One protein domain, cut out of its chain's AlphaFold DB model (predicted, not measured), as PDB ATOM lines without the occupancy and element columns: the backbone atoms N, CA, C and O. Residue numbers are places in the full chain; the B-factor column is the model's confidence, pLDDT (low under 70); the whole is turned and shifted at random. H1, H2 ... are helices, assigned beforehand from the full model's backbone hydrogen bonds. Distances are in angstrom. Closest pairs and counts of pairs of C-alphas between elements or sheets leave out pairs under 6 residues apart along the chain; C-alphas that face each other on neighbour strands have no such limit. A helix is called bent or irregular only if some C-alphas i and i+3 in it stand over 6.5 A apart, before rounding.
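This is residues 231 to 369 of the 369 residues of an uncharacterized protein of Tritrichomonas foetus (UniProt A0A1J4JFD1). Two rows of helices packed face to face make an elongated body: H5, H3b and H1 run the same way in one row, and H6, H4 and H2 run back the opposite way in the other. The rows are built from successive helix pairs, H1 with H2, H3 with H4 and H5 with H6; the link of residues 249 to 260 passes between H2 and H4, and the tail after H6 draws out the length at one end. The printed part has 139 residues, with six named helices in the order H1 to H6 and no named strand, and its class is all helix. It is only just compact, close to loose, with a radius of gyration of the C-alphas of 16.9 A and spans of 62 by 24 by 19 A.

The longest helix, H5, covers residues 323 to 343 and measures 29.6 A from C-alpha 323 at (0.090, 6.801, -37.388) to C-alpha 343. H4 holds residues 303 to 318 and spans 23.7 A, and H6 holds residues 349 to 358, ending with C-alpha 358 at (-7.150, 5.911, -55.397). H3, residues 278 to 297, was assigned as one helix by its hydrogen bonds but is bent: C-alphas 285 and 288 are 6.6 A apart. Its arms are H3a, residues 278 to 285, and H3b, residues 288 to 297, at a steep tilt of 47 degrees. H1, residues 232 to 248, spans 24.6 A from C-alpha 232 at (21.460, 10.642, -24.755), and H2, residues 261 to 273, spans 18.0 A.

H3, taken whole, and H5 are the hubs, touching three helices each. H5 touches H4 in a hairpin, opposite ways at a shallow tilt of 10 degrees; their closest C-alphas are those of Leu 317 and Lys 323, 5.2 A apart. With residues 335 to 342 alone H5 touches H6, also a hairpin, and the closest C-alphas, of Phe 342 and Tyr 352, are 6.5 A apart. H5 touches H3b the same way at 1 degrees, closest at the C-alphas of Val 292 and Leu 330, 5.8 A. H3b touches residues 243 to 247 of H1, with the C-alphas of Asn 247 and Ile 290 closest at 7.1 A. H3a touches H2 at a steep tilt of 49 degrees, closest at the C-alphas of Gly 266 and Val 279, 5.6 A. H1 and H2 form a hairpin, with the C-alphas of Ala 242 and Trp 262 closest at 5.9 A. H2 and H4 are apart. Every O i to N i+4 pair is within hydrogen-bond range in H1, H2, H3a, H3b, H5 and H6; in H4, 10 of 12 are.

The C-alphas farthest apart are those of Ser 231 and Thr 369, 62.2 A. The printed part has no cut, and Thr 369 is the chain's last residue. The link from H1 to H2 is long; the other four are tight. Mean pLDDT of the printed part is 83.8, with residues 231 to 234, 269 to 276 and 362 to 369 under 70.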
ATOM      1  N   SER A 231      23.017   6.041 -24.031       61.41
ATOM      2  CA  SER A 231      23.134   7.404 -23.507       61.41
ATOM      3  C   SER A 231      22.458   8.393 -24.459       61.41
ATOM      4  O   SER A 231      22.395   8.135 -25.664       61.41
ATOM      5  N   GLU A 232      22.032   9.550 -23.947       62.56
ATOM      6  CA  GLU A 232      21.460  10.642 -24.755       62.56
ATOM      7  C   GLU A 232      22.327  10.959 -25.988       62.56
ATOM      8  O   GLU A 232      21.809  11.058 -27.093       62.56
ATOM      9  N   SER A 233      23.657  10.925 -25.849       60.25
ATOM     10  CA  SER A 233      24.604  11.162 -26.950       60.25
ATOM     11  C   SER A 233      24.530  10.162 -28.116       60.25
ATOM     12  O   SER A 233      24.867  10.504 -29.247       60.25
ATOM     13  N   VAL A 234      24.096   8.917 -27.886       67.12
ATOM     14  CA  VAL A 234      23.872   7.956 -28.985       67.12
ATOM     15  C   VAL A 234      22.564   8.284 -29.701       67.12
ATOM     16  O   VAL A 234      22.504   8.189 -30.923       67.12
ATOM     17  N   GLN A 235      21.527   8.689 -28.957       71.44
ATOM     18  CA  GLN A 235      20.271   9.144 -29.552       71.44
ATOM     19  C   GLN A 235      20.518  10.382 -30.425       71.44
ATOM     20  O   GLN A 235      20.083  10.394 -31.571       71.44
ATOM     21  N   GLU A 236      21.293  11.355 -29.939       70.81
ATOM     22  CA  GLU A 236      21.709  12.545 -30.698       70.81
ATOM     23  C   GLU A 236      22.429  12.178 -32.004       70.81
ATOM     24  O   GLU A 236      22.162  12.767 -33.052       70.81
ATOM     25  N   LEU A 237      23.293  11.157 -31.977       72.00
ATOM     26  CA  LEU A 237      23.959  10.668 -33.182       72.00
ATOM     27  C   LEU A 237      22.966  10.076 -34.193       72.00
ATOM     28  O   LEU A 237      23.039  10.374 -35.387       72.00
ATOM     29  N   PHE A 238      22.032   9.242 -33.731       76.38
ATOM     30  CA  PHE A 238      20.987   8.681 -34.591       76.38
ATOM     31  C   PHE A 238      20.088   9.774 -35.172       76.38
ATOM     32  O   PHE A 238      19.783   9.738 -36.363       76.38
ATOM     33  N   GLU A 239      19.700  10.759 -34.363       83.00
ATOM     34  CA  GLU A 239      18.927  11.920 -34.806       83.00
ATOM     35  C   GLU A 239      19.684  12.723 -35.864       83.00
ATOM     36  O   GLU A 239      19.097  13.098 -36.878       83.00
ATOM     37  N   PHE A 240      20.991  12.928 -35.694       79.44
ATOM     38  CA  PHE A 240      21.820  13.618 -36.676       79.44
ATOM     39  C   PHE A 240      21.810  12.918 -38.043       79.44
ATOM     40  O   PHE A 240      21.466  13.540 -39.054       79.44
ATOM     41  N   PHE A 241      22.131  11.622 -38.092       80.38
ATOM     42  CA  PHE A 241      22.109  10.877 -39.356       80.38
ATOM     43  C   PHE A 241      20.699  10.813 -39.950       80.38
ATOM     44  O   PHE A 241      20.537  10.972 -41.162       80.38
ATOM     45  N   ALA A 242      19.668  10.691 -39.107       86.44
ATOM     46  CA  ALA A 242      18.280  10.759 -39.541       86.44
ATOM     47  C   ALA A 242      17.952  12.103 -40.208       86.44
ATOM     48  O   ALA A 242      17.343  12.116 -41.278       86.44
ATOM     49  N   ILE A 243      18.401  13.230 -39.646       82.19
ATOM     50  CA  ILE A 243      18.230  14.566 -40.235       82.19
ATOM     51  C   ILE A 243      18.930  14.651 -41.591       82.19
ATOM     52  O   ILE A 243      18.310  15.078 -42.567       82.19
ATOM     53  N   VAL A 244      20.205  14.259 -41.670       79.69
ATOM     54  CA  VAL A 244      21.011  14.358 -42.900       79.69
ATOM     55  C   VAL A 244      20.392  13.532 -44.026       79.69
ATOM     56  O   VAL A 244      20.140  14.046 -45.118       79.69
ATOM     57  N   GLU A 245      20.093  12.264 -43.760       83.94
ATOM     58  CA  GLU A 245      19.547  11.352 -44.763       83.94
ATOM     59  C   GLU A 245      18.119  11.742 -45.179       83.94
ATOM     60  O   GLU A 245      17.805  11.793 -46.371       83.94
ATOM     61  N   THR A 246      17.268  12.140 -44.228       88.44
ATOM     62  CA  THR A 246      15.901  12.612 -44.516       88.44
ATOM     63  C   THR A 246      15.907  13.926 -45.307       88.44
ATOM     64  O   THR A 246      15.097  14.139 -46.220       88.44
ATOM     65  N   ASN A 247      16.876  14.810 -45.052       84.06
ATOM     66  CA  ASN A 247      17.077  16.018 -45.853       84.06
ATOM     67  C   ASN A 247      17.520  15.732 -47.292       84.06
ATOM     68  O   ASN A 247      17.284  16.578 -48.157       84.06
ATOM     69  N   ASN A 248      18.020  14.536 -47.594       85.31
ATOM     70  CA  ASN A 248      18.352  14.106 -48.955       85.31
ATOM     71  C   ASN A 248      17.246  13.273 -49.629       85.31
ATOM     72  O   ASN A 248      17.290  13.067 -50.842       85.31
ATOM     73  N   PHE A 249      16.224  12.850 -48.881       89.50
ATOM     74  CA  PHE A 249      15.078  12.092 -49.393       89.50
ATOM     75  C   PHE A 249      14.274  12.854 -50.466       89.50
ATOM     76  O   PHE A 249      14.135  14.074 -50.392       89.50
ATOM     77  N   ILE A 250      13.718  12.166 -51.463       90.56
ATOM     78  CA  ILE A 250      12.961  12.797 -52.557       90.56
ATOM     79  C   ILE A 250      11.682  11.991 -52.791       90.56
ATOM     80  O   ILE A 250      11.763  10.826 -53.166       90.56
ATOM     81  N   PHE A 251      10.512  12.616 -52.626       93.00
ATOM     82  CA  PHE A 251       9.205  11.950 -52.736       93.00
ATOM     83  C   PHE A 251       8.895  11.429 -54.142       93.00
ATOM     84  O   PHE A 251       8.109  10.501 -54.309       93.00
ATOM     85  N   SER A 252       9.472  12.041 -55.172       91.44
ATOM     86  CA  SER A 252       9.282  11.623 -56.566       91.44
ATOM     87  C   SER A 252      10.173  10.447 -56.996       91.44
ATOM     88  O   SER A 252       9.936   9.862 -58.056       91.44
ATOM     89  N   LYS A 253      11.191  10.073 -56.206       90.50
ATOM     90  CA  LYS A 253      12.093   8.955 -56.523       90.50
ATOM     91  C   LYS A 253      11.560   7.651 -55.951       90.50
ATOM     92  O   LYS A 253      11.080   7.625 -54.837       90.50
ATOM     93  N   ASN A 254      11.732   6.548 -56.677       84.69
ATOM     94  CA  ASN A 254      11.436   5.207 -56.167       84.69
ATOM     95  C   ASN A 254      12.574   4.680 -55.286       84.69
ATOM     96  O   ASN A 254      13.303   3.774 -55.683       84.69
ATOM     97  N   SER A 255      12.754   5.309 -54.129       86.81
ATOM     98  CA  SER A 255      13.739   4.924 -53.117       86.81
ATOM     99  C   SER A 255      13.022   4.676 -51.789       86.81
ATOM    100  O   SER A 255      12.621   5.653 -51.151       86.81
ATOM    101  N   PRO A 256      12.825   3.410 -51.390       84.94
ATOM    102  CA  PRO A 256      12.241   3.058 -50.100       84.94
ATOM    103  C   PRO A 256      12.979   3.713 -48.926       84.94
ATOM    104  O   PRO A 256      14.205   3.810 -48.925       84.94
ATOM    105  N   LEU A 257      12.249   4.110 -47.889       85.12
ATOM    106  CA  LEU A 257      12.820   4.669 -46.659       85.12
ATOM    107  C   LEU A 257      13.639   3.641 -45.873       85.12
ATOM    108  O   LEU A 257      14.566   4.023 -45.161       85.12
ATOM    109  N   ILE A 258      13.361   2.345 -46.049       82.75
ATOM    110  CA  ILE A 258      14.188   1.276 -45.469       82.75
ATOM    111  C   ILE A 258      15.619   1.282 -46.026       82.75
ATOM    112  O   ILE A 258      16.497   0.656 -45.441       82.75
ATOM    113  N   ASP A 259      15.878   1.959 -47.149       83.50
ATOM    114  CA  ASP A 259      17.222   2.076 -47.723       83.50
ATOM    115  C   ASP A 259      18.064   3.168 -47.060       83.50
ATOM    116  O   ASP A 259      19.275   3.206 -47.279       83.50
ATOM    117  N   LEU A 260      17.460   4.011 -46.216       84.38
ATOM    118  CA  LEU A 260      18.209   4.936 -45.377       84.38
ATOM    119  C   LEU A 260      19.043   4.143 -44.361       84.38
ATOM    120  O   LEU A 260      18.539   3.270 -43.643       84.38
ATOM    121  N   SER A 261      20.337   4.445 -44.303       82.00
ATOM    122  CA  SER A 261      21.314   3.699 -43.508       82.00
ATOM    123  C   SER A 261      20.990   3.804 -42.021       82.00
ATOM    124  O   SER A 261      21.011   2.792 -41.316       82.00
ATOM    125  N   TRP A 262      20.567   4.986 -41.560       84.19
ATOM    126  CA  TRP A 262      20.133   5.193 -40.178       84.19
ATOM    127  C   TRP A 262      18.923   4.340 -39.772       84.19
ATOM    128  O   TRP A 262      18.874   3.873 -38.634       84.19
ATOM    129  N   VAL A 263      17.972   4.080 -40.682       85.94
ATOM    130  CA  VAL A 263      16.781   3.261 -40.393       85.94
ATOM    131  C   VAL A 263      17.196   1.811 -40.161       85.94
ATOM    132  O   VAL A 263      16.805   1.199 -39.166       85.94
ATOM    133  N   ARG A 264      18.035   1.261 -41.048       83.19
ATOM    134  CA  ARG A 264      18.549  -0.114 -40.923       83.19
ATOM    135  C   ARG A 264      19.394  -0.283 -39.666       83.19
ATOM    136  O   ARG A 264      19.212  -1.247 -38.922       83.19
ATOM    137  N   ALA A 265      20.301   0.662 -39.431       77.50
ATOM    138  CA  ALA A 265      21.159   0.670 -38.259       77.50
ATOM    139  C   ALA A 265      20.337   0.774 -36.969       77.50
ATOM    140  O   ALA A 265      20.577   0.019 -36.027       77.50
ATOM    141  N   GLY A 266      19.329   1.650 -36.955       79.25
ATOM    142  CA  GLY A 266      18.473   1.870 -35.800       79.25
ATOM    143  C   GLY A 266      17.681   0.626 -35.411       79.25
ATOM    144  O   GLY A 266      17.690   0.250 -34.242       79.25
ATOM    145  N   TRP A 267      17.074  -0.073 -36.376       79.19
ATOM    146  CA  TRP A 267      16.322  -1.301 -36.097       79.19
ATOM    147  C   TRP A 267      17.207  -2.437 -35.590       79.19
ATOM    148  O   TRP A 267      16.896  -3.054 -34.571       79.19
ATOM    149  N   LYS A 268      18.352  -2.663 -36.244       74.81
ATOM    150  CA  LYS A 268      19.335  -3.666 -35.811       74.81
ATOM    151  C   LYS A 268      19.793  -3.420 -34.369       74.81
ATOM    152  O   LYS A 268      19.988  -4.355 -33.599       74.81
ATOM    153  N   TRP A 269      19.957  -2.157 -33.991       66.81
ATOM    154  CA  TRP A 269      20.433  -1.781 -32.664       66.81
ATOM    155  C   TRP A 269      19.336  -1.798 -31.594       66.81
ATOM    156  O   TRP A 269      19.608  -2.175 -30.454       66.81
ATOM    157  N   THR A 270      18.091  -1.470 -31.941       67.44
ATOM    158  CA  THR A 270      16.938  -1.683 -31.056       67.44
ATOM    159  C   THR A 270      16.844  -3.146 -30.611       67.44
ATOM    160  O   THR A 270      16.676  -3.410 -29.417       67.44
ATOM    161  N   GLU A 271      17.023  -4.093 -31.537       64.06
ATOM    162  CA  GLU A 271      16.979  -5.532 -31.251       64.06
ATOM    163  C   GLU A 271      18.174  -6.018 -30.413       64.06
ATOM    164  O   GLU A 271      17.990  -6.770 -29.454       64.06
ATOM    165  N   GLU A 272      19.395  -5.577 -30.735       63.34
ATOM    166  CA  GLU A 272      20.617  -6.017 -30.042       63.34
ATOM    167  C   GLU A 272      20.731  -5.461 -28.605       63.34
ATOM    168  O   GLU A 272      21.298  -6.127 -27.732       63.34
ATOM    169  N   PHE A 273      20.181  -4.269 -28.335       59.94
ATOM    170  CA  PHE A 273      20.441  -3.521 -27.092       59.94
ATOM    171  C   PHE A 273      19.210  -3.250 -26.221       59.94
ATOM    172  O   PHE A 273      19.343  -2.662 -25.150       59.94
ATOM    173  N   GLY A 274      18.025  -3.717 -26.625       57.41
ATOM    174  CA  GLY A 274      16.810  -3.640 -25.808       57.41
ATOM    175  C   GLY A 274      16.159  -2.255 -25.753       57.41
ATOM    176  O   GLY A 274      15.264  -2.042 -24.939       57.41
ATOM    177  N   ASN A 275      16.567  -1.328 -26.625       63.69
ATOM    178  CA  ASN A 275      15.939  -0.013 -26.771       63.69
ATOM    179  C   ASN A 275      14.772  -0.106 -27.753       63.69
ATOM    180  O   ASN A 275      14.905   0.263 -28.925       63.69
ATOM    181  N   GLN A 276      13.653  -0.646 -27.268       63.72
ATOM    182  CA  GLN A 276      12.405  -0.718 -28.025       63.72
ATOM    183  C   GLN A 276      12.025   0.683 -28.536       63.72
ATOM    184  O   GLN A 276      12.173   1.678 -27.831       63.72
ATOM    185  N   ASP A 277      11.586   0.745 -29.791       71.81
ATOM    186  CA  ASP A 277      10.989   1.928 -30.423       71.81
ATOM    187  C   ASP A 277      11.906   3.136 -30.711       71.81
ATOM    188  O   ASP A 277      11.411   4.239 -30.953       71.81
ATOM    189  N   MET A 278      13.232   2.954 -30.786       78.62
ATOM    190  CA  MET A 278      14.153   4.045 -31.152       78.62
ATOM    191  C   MET A 278      13.862   4.620 -32.546       78.62
ATOM    192  O   MET A 278      13.731   5.835 -32.689       78.62
ATOM    193  N   VAL A 279      13.735   3.761 -33.567       85.81
ATOM    194  CA  VAL A 279      13.450   4.221 -34.935       85.81
ATOM    195  C   VAL A 279      12.109   4.950 -34.994       85.81
ATOM    196  O   VAL A 279      12.119   6.092 -35.448       85.81
ATOM    197  N   PRO A 280      10.990   4.405 -34.473       87.88
ATOM    198  CA  PRO A 280       9.726   5.128 -34.492       87.88
ATOM    199  C   PRO A 280       9.735   6.458 -33.752       87.88
ATOM    200  O   PRO A 280       9.177   7.440 -34.241       87.88
ATOM    201  N   LYS A 281      10.418   6.527 -32.604       85.25
ATOM    202  CA  LYS A 281      10.567   7.767 -31.837       85.25
ATOM    203  C   LYS A 281      11.293   8.845 -32.647       85.25
ATOM    204  O   LYS A 281      10.774   9.952 -32.782       85.25
ATOM    205  N   VAL A 282      12.462   8.521 -33.207       86.88
ATOM    206  CA  VAL A 282      13.261   9.462 -34.014       86.88
ATOM    207  C   VAL A 282      12.526   9.831 -35.303       86.88
ATOM    208  O   VAL A 282      12.493  11.000 -35.692       86.88
ATOM    209  N   PHE A 283      11.883   8.862 -35.955       90.25
ATOM    210  CA  PHE A 283      11.145   9.102 -37.191       90.25
ATOM    211  C   PHE A 283      10.001  10.094 -36.967       90.25
ATOM    212  O   PHE A 283       9.880  11.083 -37.691       90.25
ATOM    213  N   GLU A 284       9.192   9.876 -35.933       89.31
ATOM    214  CA  GLU A 284       8.026  10.706 -35.649       89.31
ATOM    215  C   GLU A 284       8.407  12.114 -35.167       89.31
ATOM    216  O   GLU A 284       7.837  13.102 -35.634       89.31
ATOM    217  N   GLN A 285       9.387  12.228 -34.264       87.75
ATOM    218  CA  GLN A 285       9.769  13.515 -33.670       87.75
ATOM    219  C   GLN A 285      10.606  14.383 -34.614       87.75
ATOM    220  O   GLN A 285      10.444  15.604 -34.628       87.75
ATOM    221  N   ILE A 286      11.486  13.767 -35.407       89.56
ATOM    222  CA  ILE A 286      12.488  14.481 -36.204       89.56
ATOM    223  C   ILE A 286      12.181  14.403 -37.699       89.56
ATOM    224  O   ILE A 286      12.147  15.429 -38.384       89.56
ATOM    225  N   CYS A 287      11.919  13.205 -38.227       91.44
ATOM    226  CA  CYS A 287      11.821  13.003 -39.674       91.44
ATOM    227  C   CYS A 287      10.484  13.488 -40.247       91.44
ATOM    228  O   CYS A 287      10.476  14.143 -41.290       91.44
ATOM    229  N   VAL A 288       9.355  13.231 -39.574       92.94
ATOM    230  CA  VAL A 288       8.020  13.638 -40.058       92.94
ATOM    231  C   VAL A 288       7.928  15.152 -40.302       92.94
ATOM    232  O   VAL A 288       7.531  15.531 -41.407       92.94
ATOM    233  N   PRO A 289       8.339  16.048 -39.379       92.00
ATOM    234  CA  PRO A 289       8.333  17.489 -39.643       92.00
ATOM    235  C   PRO A 289       9.155  17.896 -40.875       92.00
ATOM    236  O   PRO A 289       8.714  18.739 -41.665       92.00
ATOM    237  N   ILE A 290      10.329  17.283 -41.071       90.94
ATOM    238  CA  ILE A 290      11.189  17.524 -42.239       90.94
ATOM    239  C   ILE A 290      10.470  17.073 -43.514       90.94
ATOM    240  O   ILE A 290      10.341  17.850 -44.460       90.94
ATOM    241  N   LEU A 291       9.945  15.848 -43.527       94.06
ATOM    242  CA  LEU A 291       9.255  15.247 -44.669       94.06
ATOM    243  C   LEU A 291       7.990  16.020 -45.048       94.06
ATOM    244  O   LEU A 291       7.767  16.289 -46.226       94.06
ATOM    245  N   VAL A 292       7.201  16.469 -44.070       94.38
ATOM    246  CA  VAL A 292       6.031  17.330 -44.293       94.38
ATOM    247  C   VAL A 292       6.441  18.638 -44.969       94.38
ATOM    248  O   VAL A 292       5.800  19.072 -45.929       94.38
ATOM    249  N   ASN A 293       7.515  19.280 -44.503       93.00
ATOM    250  CA  ASN A 293       8.008  20.516 -45.108       93.00
ATOM    251  C   ASN A 293       8.560  20.290 -46.519       93.00
ATOM    252  O   ASN A 293       8.302  21.103 -47.406       93.00
ATOM    253  N   LYS A 294       9.249  19.172 -46.755       93.69
ATOM    254  CA  LYS A 294       9.734  18.807 -48.087       93.69
ATOM    255  C   LYS A 294       8.596  18.520 -49.047       93.69
ATOM    256  O   LYS A 294       8.593  19.060 -50.144       93.69
ATOM    257  N   LEU A 295       7.568  17.791 -48.626       95.06
ATOM    258  CA  LEU A 295       6.392  17.535 -49.456       95.06
ATOM    259  C   LEU A 295       5.666  18.834 -49.857       95.06
ATOM    260  O   LEU A 295       5.128  18.942 -50.961       95.06
ATOM    261  N   LYS A 296       5.670  19.852 -48.982       93.31
ATOM    262  CA  LYS A 296       5.107  21.177 -49.297       93.31
ATOM    263  C   LYS A 296       5.877  21.900 -50.397       93.31
ATOM    264  O   LYS A 296       5.249  22.654 -51.142       93.31
ATOM    265  N   THR A 297       7.192  21.718 -50.497       91.62
ATOM    266  CA  THR A 297       8.061  22.494 -51.397       91.62
ATOM    267  C   THR A 297       8.501  21.721 -52.639       91.62
ATOM    268  O   THR A 297       8.701  22.340 -53.683       91.62
ATOM    269  N   GLU A 298       8.583  20.391 -52.578       91.81
ATOM    270  CA  GLU A 298       9.084  19.546 -53.663       91.81
ATOM    271  C   GLU A 298       8.232  19.700 -54.938       91.81
ATOM    272  O   GLU A 298       6.996  19.721 -54.874       91.81
ATOM    273  N   PRO A 299       8.841  19.840 -56.128       88.31
ATOM    274  CA  PRO A 299       8.103  20.025 -57.373       88.31
ATOM    275  C   PRO A 299       7.511  18.708 -57.902       88.31
ATOM    276  O   PRO A 299       8.107  18.045 -58.738       88.31
ATOM    277  N   LEU A 300       6.288  18.377 -57.485       91.62
ATOM    278  CA  LEU A 300       5.476  17.319 -58.106       91.62
ATOM    279  C   LEU A 300       4.811  17.859 -59.386       91.62
ATOM    280  O   LEU A 300       4.015  18.802 -59.315       91.62
ATOM    281  N   GLN A 301       5.160  17.315 -60.555       85.25
ATOM    282  CA  GLN A 301       4.741  17.846 -61.860       85.25
ATOM    283  C   GLN A 301       3.725  16.959 -62.573       85.25
ATOM    284  O   GLN A 301       2.854  17.474 -63.273       85.25
ATOM    285  N   ASN A 302       3.843  15.642 -62.427       89.38
ATOM    286  CA  ASN A 302       3.074  14.682 -63.212       89.38
ATOM    287  C   ASN A 302       2.414  13.605 -62.337       89.38
ATOM    288  O   ASN A 302       2.615  13.534 -61.128       89.38
ATOM    289  N   GLU A 303       1.612  12.753 -62.975       91.00
ATOM    290  CA  GLU A 303       0.892  11.671 -62.305       91.00
ATOM    291  C   GLU A 303       1.794  10.718 -61.517       91.00
ATOM    292  O   GLU A 303       1.453  10.330 -60.400       91.00
ATOM    293  N   ASN A 304       2.932  10.343 -62.091       92.88
ATOM    294  CA  ASN A 304       3.848   9.415 -61.459       92.88
ATOM    295  C   ASN A 304       4.446  10.016 -60.181       92.88
ATOM    296  O   ASN A 304       4.457   9.340 -59.158       92.88
ATOM    297  N   ASP A 305       4.834  11.293 -60.202       94.25
ATOM    298  CA  ASP A 305       5.381  11.978 -59.021       94.25
ATOM    299  C   ASP A 305       4.387  11.946 -57.849       94.25
ATOM    300  O   ASP A 305       4.761  11.650 -56.718       94.25
ATOM    301  N   PHE A 306       3.101  12.199 -58.120       94.50
ATOM    302  CA  PHE A 306       2.054  12.152 -57.094       94.50
ATOM    303  C   PHE A 306       1.802  10.736 -56.567       94.50
ATOM    304  O   PHE A 306       1.538  10.570 -55.377       94.50
ATOM    305  N   ARG A 307       1.885   9.713 -57.425       94.56
ATOM    306  CA  ARG A 307       1.767   8.308 -57.003       94.56
ATOM    307  C   ARG A 307       2.940   7.888 -56.125       94.56
ATOM    308  O   ARG A 307       2.709   7.266 -55.095       94.56
ATOM    309  N   MET A 308       4.161   8.259 -56.500       95.06
ATOM    310  CA  MET A 308       5.354   7.986 -55.697       95.06
ATOM    311  C   MET A 308       5.277   8.697 -54.347       95.06
ATOM    312  O   MET A 308       5.428   8.056 -53.310       95.06
ATOM    313  N   ALA A 309       4.907   9.980 -54.348       95.31
ATOM    314  CA  ALA A 309       4.727  10.735 -53.117       95.31
ATOM    315  C   ALA A 309       3.681  10.089 -52.196       95.31
ATOM    316  O   ALA A 309       3.916   9.971 -50.999       95.31
ATOM    317  N   PHE A 310       2.558   9.616 -52.748       95.75
ATOM    318  CA  PHE A 310       1.535   8.894 -51.989       95.75
ATOM    319  C   PHE A 310       2.060   7.597 -51.366       95.75
ATOM    320  O   PHE A 310       1.824   7.354 -50.184       95.75
ATOM    321  N   LEU A 311       2.785   6.781 -52.138       94.88
ATOM    322  CA  LEU A 311       3.371   5.537 -51.640       94.88
ATOM    323  C   LEU A 311       4.351   5.801 -50.496       94.88
ATOM    324  O   LEU A 311       4.276   5.129 -49.473       94.88
ATOM    325  N   HIS A 312       5.196   6.826 -50.618       95.06
ATOM    326  CA  HIS A 312       6.087   7.215 -49.531       95.06
ATOM    327  C   HIS A 312       5.342   7.780 -48.328       95.06
ATOM    328  O   HIS A 312       5.719   7.495 -47.199       95.06
ATOM    329  N   CYS A 313       4.257   8.535 -48.525       94.75
ATOM    330  CA  CYS A 313       3.429   8.962 -47.401       94.75
ATOM    331  C   CYS A 313       2.839   7.767 -46.642       94.75
ATOM    332  O   CYS A 313       2.814   7.834 -45.421       94.75
ATOM    333  N   ILE A 314       2.407   6.697 -47.326       93.81
ATOM    334  CA  ILE A 314       1.968   5.450 -46.673       93.81
ATOM    335  C   ILE A 314       3.132   4.800 -45.932       93.81
ATOM    336  O   ILE A 314       2.993   4.481 -44.756       93.81
ATOM    337  N   GLU A 315       4.266   4.629 -46.610       93.56
ATOM    338  CA  GLU A 315       5.459   4.002 -46.044       93.56
ATOM    339  C   GLU A 315       5.889   4.703 -44.747       93.56
ATOM    340  O   GLU A 315       6.142   4.034 -43.752       93.56
ATOM    341  N   ILE A 316       5.883   6.040 -44.712       92.75
ATOM    342  CA  ILE A 316       6.196   6.831 -43.511       92.75
ATOM    343  C   ILE A 316       5.308   6.443 -42.321       92.75
ATOM    344  O   ILE A 316       5.799   6.386 -41.195       92.75
ATOM    345  N   LEU A 317       4.020   6.152 -42.537       91.69
ATOM    346  CA  LEU A 317       3.113   5.788 -41.442       91.69
ATOM    347  C   LEU A 317       3.547   4.502 -40.741       91.69
ATOM    348  O   LEU A 317       3.284   4.347 -39.552       91.69
ATOM    349  N   ASP A 318       4.213   3.588 -41.443       89.81
ATOM    350  CA  ASP A 318       4.694   2.342 -40.850       89.81
ATOM    351  C   ASP A 318       5.890   2.538 -39.918       89.81
ATOM    352  O   ASP A 318       6.124   1.691 -39.057       89.81
ATOM    353  N   TYR A 319       6.570   3.681 -40.011       89.19
ATOM    354  CA  TYR A 319       7.645   4.063 -39.100       89.19
ATOM    355  C   TYR A 319       7.169   4.918 -37.923       89.19
ATOM    356  O   TYR A 319       7.990   5.262 -37.088       89.19
ATOM    357  N   CYS A 320       5.889   5.281 -37.815       87.94
ATOM    358  CA  CYS A 320       5.401   6.150 -36.737       87.94
ATOM    359  C   CYS A 320       4.646   5.362 -35.661       87.94
ATOM    360  O   CYS A 320       3.845   4.478 -35.975       87.94
ATOM    361  N   ASN A 321       4.811   5.759 -34.395       86.50
ATOM    362  CA  ASN A 321       3.999   5.224 -33.300       86.50
ATOM    363  C   ASN A 321       2.568   5.775 -33.389       86.50
ATOM    364  O   ASN A 321       1.595   5.021 -33.326       86.50
ATOM    365  N   HIS A 322       2.423   7.082 -33.627       90.00
ATOM    366  CA  HIS A 322       1.123   7.735 -33.792       90.00
ATOM    367  C   HIS A 322       0.770   7.924 -35.275       90.00
ATOM    368  O   HIS A 322       0.785   9.034 -35.814       90.00
ATOM    369  N   LYS A 323       0.404   6.821 -35.944       90.88
ATOM    370  CA  LYS A 323       0.090   6.801 -37.388       90.88
ATOM    371  C   LYS A 323      -0.945   7.849 -37.808       90.88
ATOM    372  O   LYS A 323      -0.764   8.508 -38.824       90.88
ATOM    373  N   SER A 324      -1.995   8.046 -37.011       88.81
ATOM    374  CA  SER A 324      -3.084   8.980 -37.325       88.81
ATOM    375  C   SER A 324      -2.620  10.436 -37.438       88.81
ATOM    376  O   SER A 324      -3.108  11.173 -38.291       88.81
ATOM    377  N   VAL A 325      -1.657  10.860 -36.614       87.06
ATOM    378  CA  VAL A 325      -1.125  12.231 -36.641       87.06
ATOM    379  C   VAL A 325      -0.292  12.446 -37.903       87.06
ATOM    380  O   VAL A 325      -0.504  13.423 -38.624       87.06
ATOM    381  N   ALA A 326       0.616  11.511 -38.198       88.50
ATOM    382  CA  ALA A 326       1.438  11.553 -39.403       88.50
ATOM    383  C   ALA A 326       0.577  11.500 -40.677       88.50
ATOM    384  O   ALA A 326       0.824  12.251 -41.621       88.50
ATOM    385  N   GLU A 327      -0.480  10.684 -40.676       91.62
ATOM    386  CA  GLU A 327      -1.432  10.566 -41.780       91.62
ATOM    387  C   GLU A 327      -2.105  11.906 -42.075       91.62
ATOM    388  O   GLU A 327      -2.038  12.394 -43.204       91.62
ATOM    389  N   VAL A 328      -2.686  12.552 -41.060       91.19
ATOM    390  CA  VAL A 328      -3.357  13.853 -41.221       91.19
ATOM    391  C   VAL A 328      -2.401  14.903 -41.791       91.19
ATOM    392  O   VAL A 328      -2.778  15.657 -42.692       91.19
ATOM    393  N   GLN A 329      -1.159  14.945 -41.306       91.94
ATOM    394  CA  GLN A 329      -0.167  15.917 -41.761       91.94
ATOM    395  C   GLN A 329       0.277  15.663 -43.209       91.94
ATOM    396  O   GLN A 329       0.250  16.580 -44.034       91.94
ATOM    397  N   LEU A 330       0.667  14.430 -43.535       94.62
ATOM    398  CA  LEU A 330       1.210  14.076 -44.847       94.62
ATOM    399  C   LEU A 330       0.127  14.073 -45.923       94.62
ATOM    400  O   LEU A 330       0.277  14.723 -46.960       94.62
ATOM    401  N   PHE A 331      -0.994  13.396 -45.672       94.94
ATOM    402  CA  PHE A 331      -2.086  13.309 -46.640       94.94
ATOM    403  C   PHE A 331      -2.803  14.647 -46.802       94.94
ATOM    404  O   PHE A 331      -3.206  14.987 -47.915       94.94
ATOM    405  N   GLY A 332      -2.904  15.450 -45.737       92.56
ATOM    406  CA  GLY A 332      -3.416  16.817 -45.818       92.56
ATOM    407  C   GLY A 332      -2.599  17.681 -46.783       92.56
ATOM    408  O   GLY A 332      -3.165  18.339 -47.661       92.56
ATOM    409  N   VAL A 333      -1.265  17.626 -46.687       95.31
ATOM    410  CA  VAL A 333      -0.370  18.333 -47.615       95.31
ATOM    411  C   VAL A 333      -0.471  17.763 -49.028       95.31
ATOM    412  O   VAL A 333      -0.636  18.533 -49.977       95.31
ATOM    413  N   LEU A 334      -0.416  16.439 -49.192       95.69
ATOM    414  CA  LEU A 334      -0.478  15.799 -50.507       95.69
ATOM    415  C   LEU A 334      -1.780  16.132 -51.246       95.69
ATOM    416  O   LEU A 334      -1.750  16.473 -52.429       95.69
ATOM    417  N   LYS A 335      -2.917  16.106 -50.540       94.12
ATOM    418  CA  LYS A 335      -4.219  16.505 -51.081       94.12
ATOM    419  C   LYS A 335      -4.209  17.959 -51.551       94.12
ATOM    420  O   LYS A 335      -4.591  18.229 -52.688       94.12
ATOM    421  N   ALA A 336      -3.729  18.890 -50.725       92.81
ATOM    422  CA  ALA A 336      -3.648  20.304 -51.099       92.81
ATOM    423  C   ALA A 336      -2.750  20.525 -52.332       92.81
ATOM    424  O   ALA A 336      -3.078  21.312 -53.226       92.81
ATOM    425  N   ARG A 337      -1.636  19.790 -52.425       92.88
ATOM    426  CA  ARG A 337      -0.734  19.808 -53.586       92.88
ATOM    427  C   ARG A 337      -1.414  19.277 -54.850       92.88
ATOM    428  O   ARG A 337      -1.251  19.872 -55.914       92.88
ATOM    429  N   LEU A 338      -2.191  18.201 -54.735       92.12
ATOM    430  CA  LEU A 338      -2.933  17.605 -55.846       92.12
ATOM    431  C   LEU A 338      -4.039  18.549 -56.360       92.12
ATOM    432  O   LEU A 338      -4.167  18.758 -57.567       92.12
ATOM    433  N   GLU A 339      -4.782  19.184 -55.449       91.62
ATOM    434  CA  GLU A 339      -5.784  20.210 -55.772       91.62
ATOM    435  C   GLU A 339      -5.154  21.429 -56.467       91.62
ATOM    436  O   GLU A 339      -5.695  21.932 -57.455       91.62
ATOM    437  N   SER A 340      -3.986  21.879 -56.000       91.06
ATOM    438  CA  SER A 340      -3.233  22.976 -56.618       91.06
ATOM    439  C   SER A 340      -2.725  22.623 -58.024       91.06
ATOM    440  O   SER A 340      -2.852  23.422 -58.956       91.06
ATOM    441  N   ALA A 341      -2.198  21.411 -58.220       88.94
ATOM    442  CA  ALA A 341      -1.741  20.938 -59.528       88.94
ATOM    443  C   ALA A 341      -2.892  20.824 -60.543       88.94
ATOM    444  O   ALA A 341      -2.712  21.131 -61.723       88.94
ATOM    445  N   PHE A 342      -4.088  20.441 -60.090       88.00
ATOM    446  CA  PHE A 342      -5.293  20.494 -60.914       88.00
ATOM    447  C   PHE A 342      -5.701  21.939 -61.246       88.00
ATOM    448  O   PHE A 342      -5.875  22.264 -62.419       88.00
ATOM    449  N   GLY A 343      -5.784  22.828 -60.248       84.19
ATOM    450  CA  GLY A 343      -6.180  24.231 -60.449       84.19
ATOM    451  C   GLY A 343      -5.234  25.034 -61.352       84.19
ATOM    452  O   GLY A 343      -5.660  25.982 -62.003       84.19
ATOM    453  N   THR A 344      -3.965  24.631 -61.434       86.06
ATOM    454  CA  THR A 344      -2.952  25.224 -62.329       86.06
ATOM    455  C   THR A 344      -2.881  24.559 -63.708       86.06
ATOM    456  O   THR A 344      -2.064  24.954 -64.536       86.06
ATOM    457  N   GLY A 345      -3.714  23.546 -63.975       82.19
ATOM    458  CA  GLY A 345      -3.775  22.845 -65.261       82.19
ATOM    459  C   GLY A 345      -2.652  21.830 -65.505       82.19
ATOM    460  O   GLY A 345      -2.603  21.238 -66.583       82.19
ATOM    461  N   LYS A 346      -1.773  21.579 -64.524       84.81
ATOM    462  CA  LYS A 346      -0.716  20.553 -64.631       84.81
ATOM    463  C   LYS A 346      -1.288  19.139 -64.695       84.81
ATOM    464  O   LYS A 346      -0.709  18.262 -65.331       84.81
ATOM    465  N   LEU A 347      -2.441  18.919 -64.060       86.81
ATOM    466  CA  LEU A 347      -3.167  17.654 -64.095       86.81
ATOM    467  C   LEU A 347      -4.520  17.809 -64.785       86.81
ATOM    468  O   LEU A 347      -5.279  18.737 -64.520       86.81
ATOM    469  N   LYS A 348      -4.859  16.838 -65.640       89.25
ATOM    470  CA  LYS A 348      -6.189  16.742 -66.255       89.25
ATOM    471  C   LYS A 348      -7.216  16.273 -65.222       89.25
ATOM    472  O   LYS A 348      -6.908  15.418 -64.394       89.25
ATOM    473  N   TYR A 349      -8.464  16.727 -65.352       88.12
ATOM    474  CA  TYR A 349      -9.573  16.366 -64.453       88.12
ATOM    475  C   TYR A 349      -9.718  14.853 -64.220       88.12
ATOM    476  O   TYR A 349      -9.821  14.408 -63.080       88.12
ATOM    477  N   LYS A 350      -9.653  14.042 -65.288       88.81
ATOM    478  CA  LYS A 350      -9.750  12.574 -65.189       88.81
ATOM    479  C   LYS A 350      -8.644  11.972 -64.313       88.81
ATOM    480  O   LYS A 350      -8.921  11.089 -63.511       88.81
ATOM    481  N   VAL A 351      -7.413  12.459 -64.467       89.25
ATOM    482  CA  VAL A 351      -6.240  11.994 -63.707       89.25
ATOM    483  C   VAL A 351      -6.363  12.417 -62.244       89.25
ATOM    484  O   VAL A 351      -6.225  11.586 -61.353       89.25
ATOM    485  N   TYR A 352      -6.718  13.681 -62.005       91.44
ATOM    486  CA  TYR A 352      -6.972  14.218 -60.668       91.44
ATOM    487  C   TYR A 352      -8.042  13.412 -59.916       91.44
ATOM    488  O   TYR A 352      -7.785  12.929 -58.816       91.44
ATOM    489  N   ASN A 353      -9.218  13.205 -60.516       89.19
ATOM    490  CA  ASN A 353     -10.301  12.462 -59.871       89.19
ATOM    491  C   ASN A 353      -9.916  11.010 -59.591       89.19
ATOM    492  O   ASN A 353     -10.218  10.500 -58.514       89.19
ATOM    493  N   GLN A 354      -9.224  10.358 -60.529       91.19
ATOM    494  CA  GLN A 354      -8.746   8.997 -60.312       91.19
ATOM    495  C   GLN A 354      -7.780   8.930 -59.123       91.19
ATOM    496  O   GLN A 354      -7.887   8.015 -58.314       91.19
ATOM    497  N   MET A 355      -6.869   9.895 -58.986       91.88
ATOM    498  CA  MET A 355      -5.943   9.959 -57.849       91.88
ATOM    499  C   MET A 355      -6.645  10.250 -56.533       91.88
ATOM    500  O   MET A 355      -6.381   9.560 -55.563       91.88
ATOM    501  N   MET A 356      -7.570  11.211 -56.499       91.00
ATOM    502  CA  MET A 356      -8.357  11.507 -55.297       91.00
ATOM    503  C   MET A 356      -9.068  10.256 -54.767       91.00
ATOM    504  O   MET A 356      -9.073  10.015 -53.562       91.00
ATOM    505  N   ILE A 357      -9.624   9.439 -55.670       88.94
ATOM    506  CA  ILE A 357     -10.272   8.167 -55.327       88.94
ATOM    507  C   ILE A 357      -9.237   7.126 -54.891       88.94
ATOM    508  O   ILE A 357      -9.389   6.535 -53.825       88.94
ATOM    509  N   ASN A 358      -8.183   6.912 -55.684       88.88
ATOM    510  CA  ASN A 358      -7.150   5.911 -55.397       88.88
ATOM    511  C   ASN A 358      -6.423   6.184 -54.076       88.88
ATOM    512  O   ASN A 358      -6.042   5.244 -53.387       88.88
ATOM    513  N   PHE A 359      -6.236   7.456 -53.727       92.06
ATOM    514  CA  PHE A 359      -5.599   7.883 -52.483       92.06
ATOM    515  C   PHE A 359      -6.576   7.908 -51.298       92.06
ATOM    516  O   PHE A 359      -6.181   8.224 -50.182       92.06
ATOM    517  N   GLY A 360      -7.859   7.592 -51.516       86.62
ATOM    518  CA  GLY A 360      -8.869   7.534 -50.457       86.62
ATOM    519  C   GLY A 360      -9.313   8.900 -49.924       86.62
ATOM    520  O   GLY A 360      -9.958   8.978 -48.875       86.62
ATOM    521  N   PHE A 361      -9.017   9.998 -50.625       86.31
ATOM    522  CA  PHE A 361      -9.387  11.340 -50.187       86.31
ATOM    523  C   PHE A 361     -10.896  11.572 -50.355       86.31
ATOM    524  O   PHE A 361     -11.413  11.721 -51.464       86.31
ATOM    525  N   LYS A 362     -11.633  11.652 -49.237       66.19
ATOM    526  CA  LYS A 362     -13.072  11.969 -49.253       66.19
ATOM    527  C   LYS A 362     -13.307  13.378 -49.836       66.19
ATOM    528  O   LYS A 362     -12.621  14.335 -49.462       66.19
ATOM    529  N   LYS A 363     -14.320  13.483 -50.714       55.94
ATOM    530  CA  LYS A 363     -14.709  14.642 -51.555       55.94
ATOM    531  C   LYS A 363     -13.755  14.933 -52.728       55.94
ATOM    532  O   LYS A 363     -13.038  15.931 -52.717       55.94
ATOM    533  N   ALA A 364     -13.806  14.117 -53.784       52.78
ATOM    534  CA  ALA A 364     -13.399  14.598 -55.105       52.78
ATOM    535  C   ALA A 364     -14.332  15.761 -55.492       52.78
ATOM    536  O   ALA A 364     -15.550  15.642 -55.344       52.78
ATOM    537  N   LYS A 365     -13.786  16.905 -55.923       49.34
ATOM    538  CA  LYS A 365     -14.606  18.017 -56.424       49.34
ATOM    539  C   LYS A 365     -15.293  17.552 -57.710       49.34
ATOM    540  O   LYS A 365     -14.662  17.525 -58.762       49.34
ATOM    541  N   ILE A 366     -16.565  17.175 -57.612       43.09
ATOM    542  CA  ILE A 366     -17.430  16.967 -58.771       43.09
ATOM    543  C   ILE A 366     -17.761  18.367 -59.280       43.09
ATOM    544  O   ILE A 366     -18.552  19.075 -58.663       43.09
ATOM    545  N   TRP A 367     -17.093  18.804 -60.344       50.12
ATOM    546  CA  TRP A 367     -17.580  19.939 -61.119       50.12
ATOM    547  C   TRP A 367     -18.448  19.354 -62.227       50.12
ATOM    548  O   TRP A 367     -17.947  18.620 -63.081       50.12
ATOM    549  N   GLU A 368     -19.753  19.606 -62.144       37.34
ATOM    550  CA  GLU A 368     -20.687  19.366 -63.241       37.34
ATOM    551  C   GLU A 368     -20.264  20.274 -64.404       37.34
ATOM    552  O   GLU A 368     -20.230  21.496 -64.263       37.34
ATOM    553  N   THR A 369     -19.821  19.656 -65.500       37.19
ATOM    554  CA  THR A 369     -19.586  20.317 -66.793       37.19
ATOM    555  C   THR A 369     -20.888  20.636 -67.488       37.19
ATOM    556  O   THR A 369     -21.738  19.715 -67.514       37.19
TER     557      THR A 369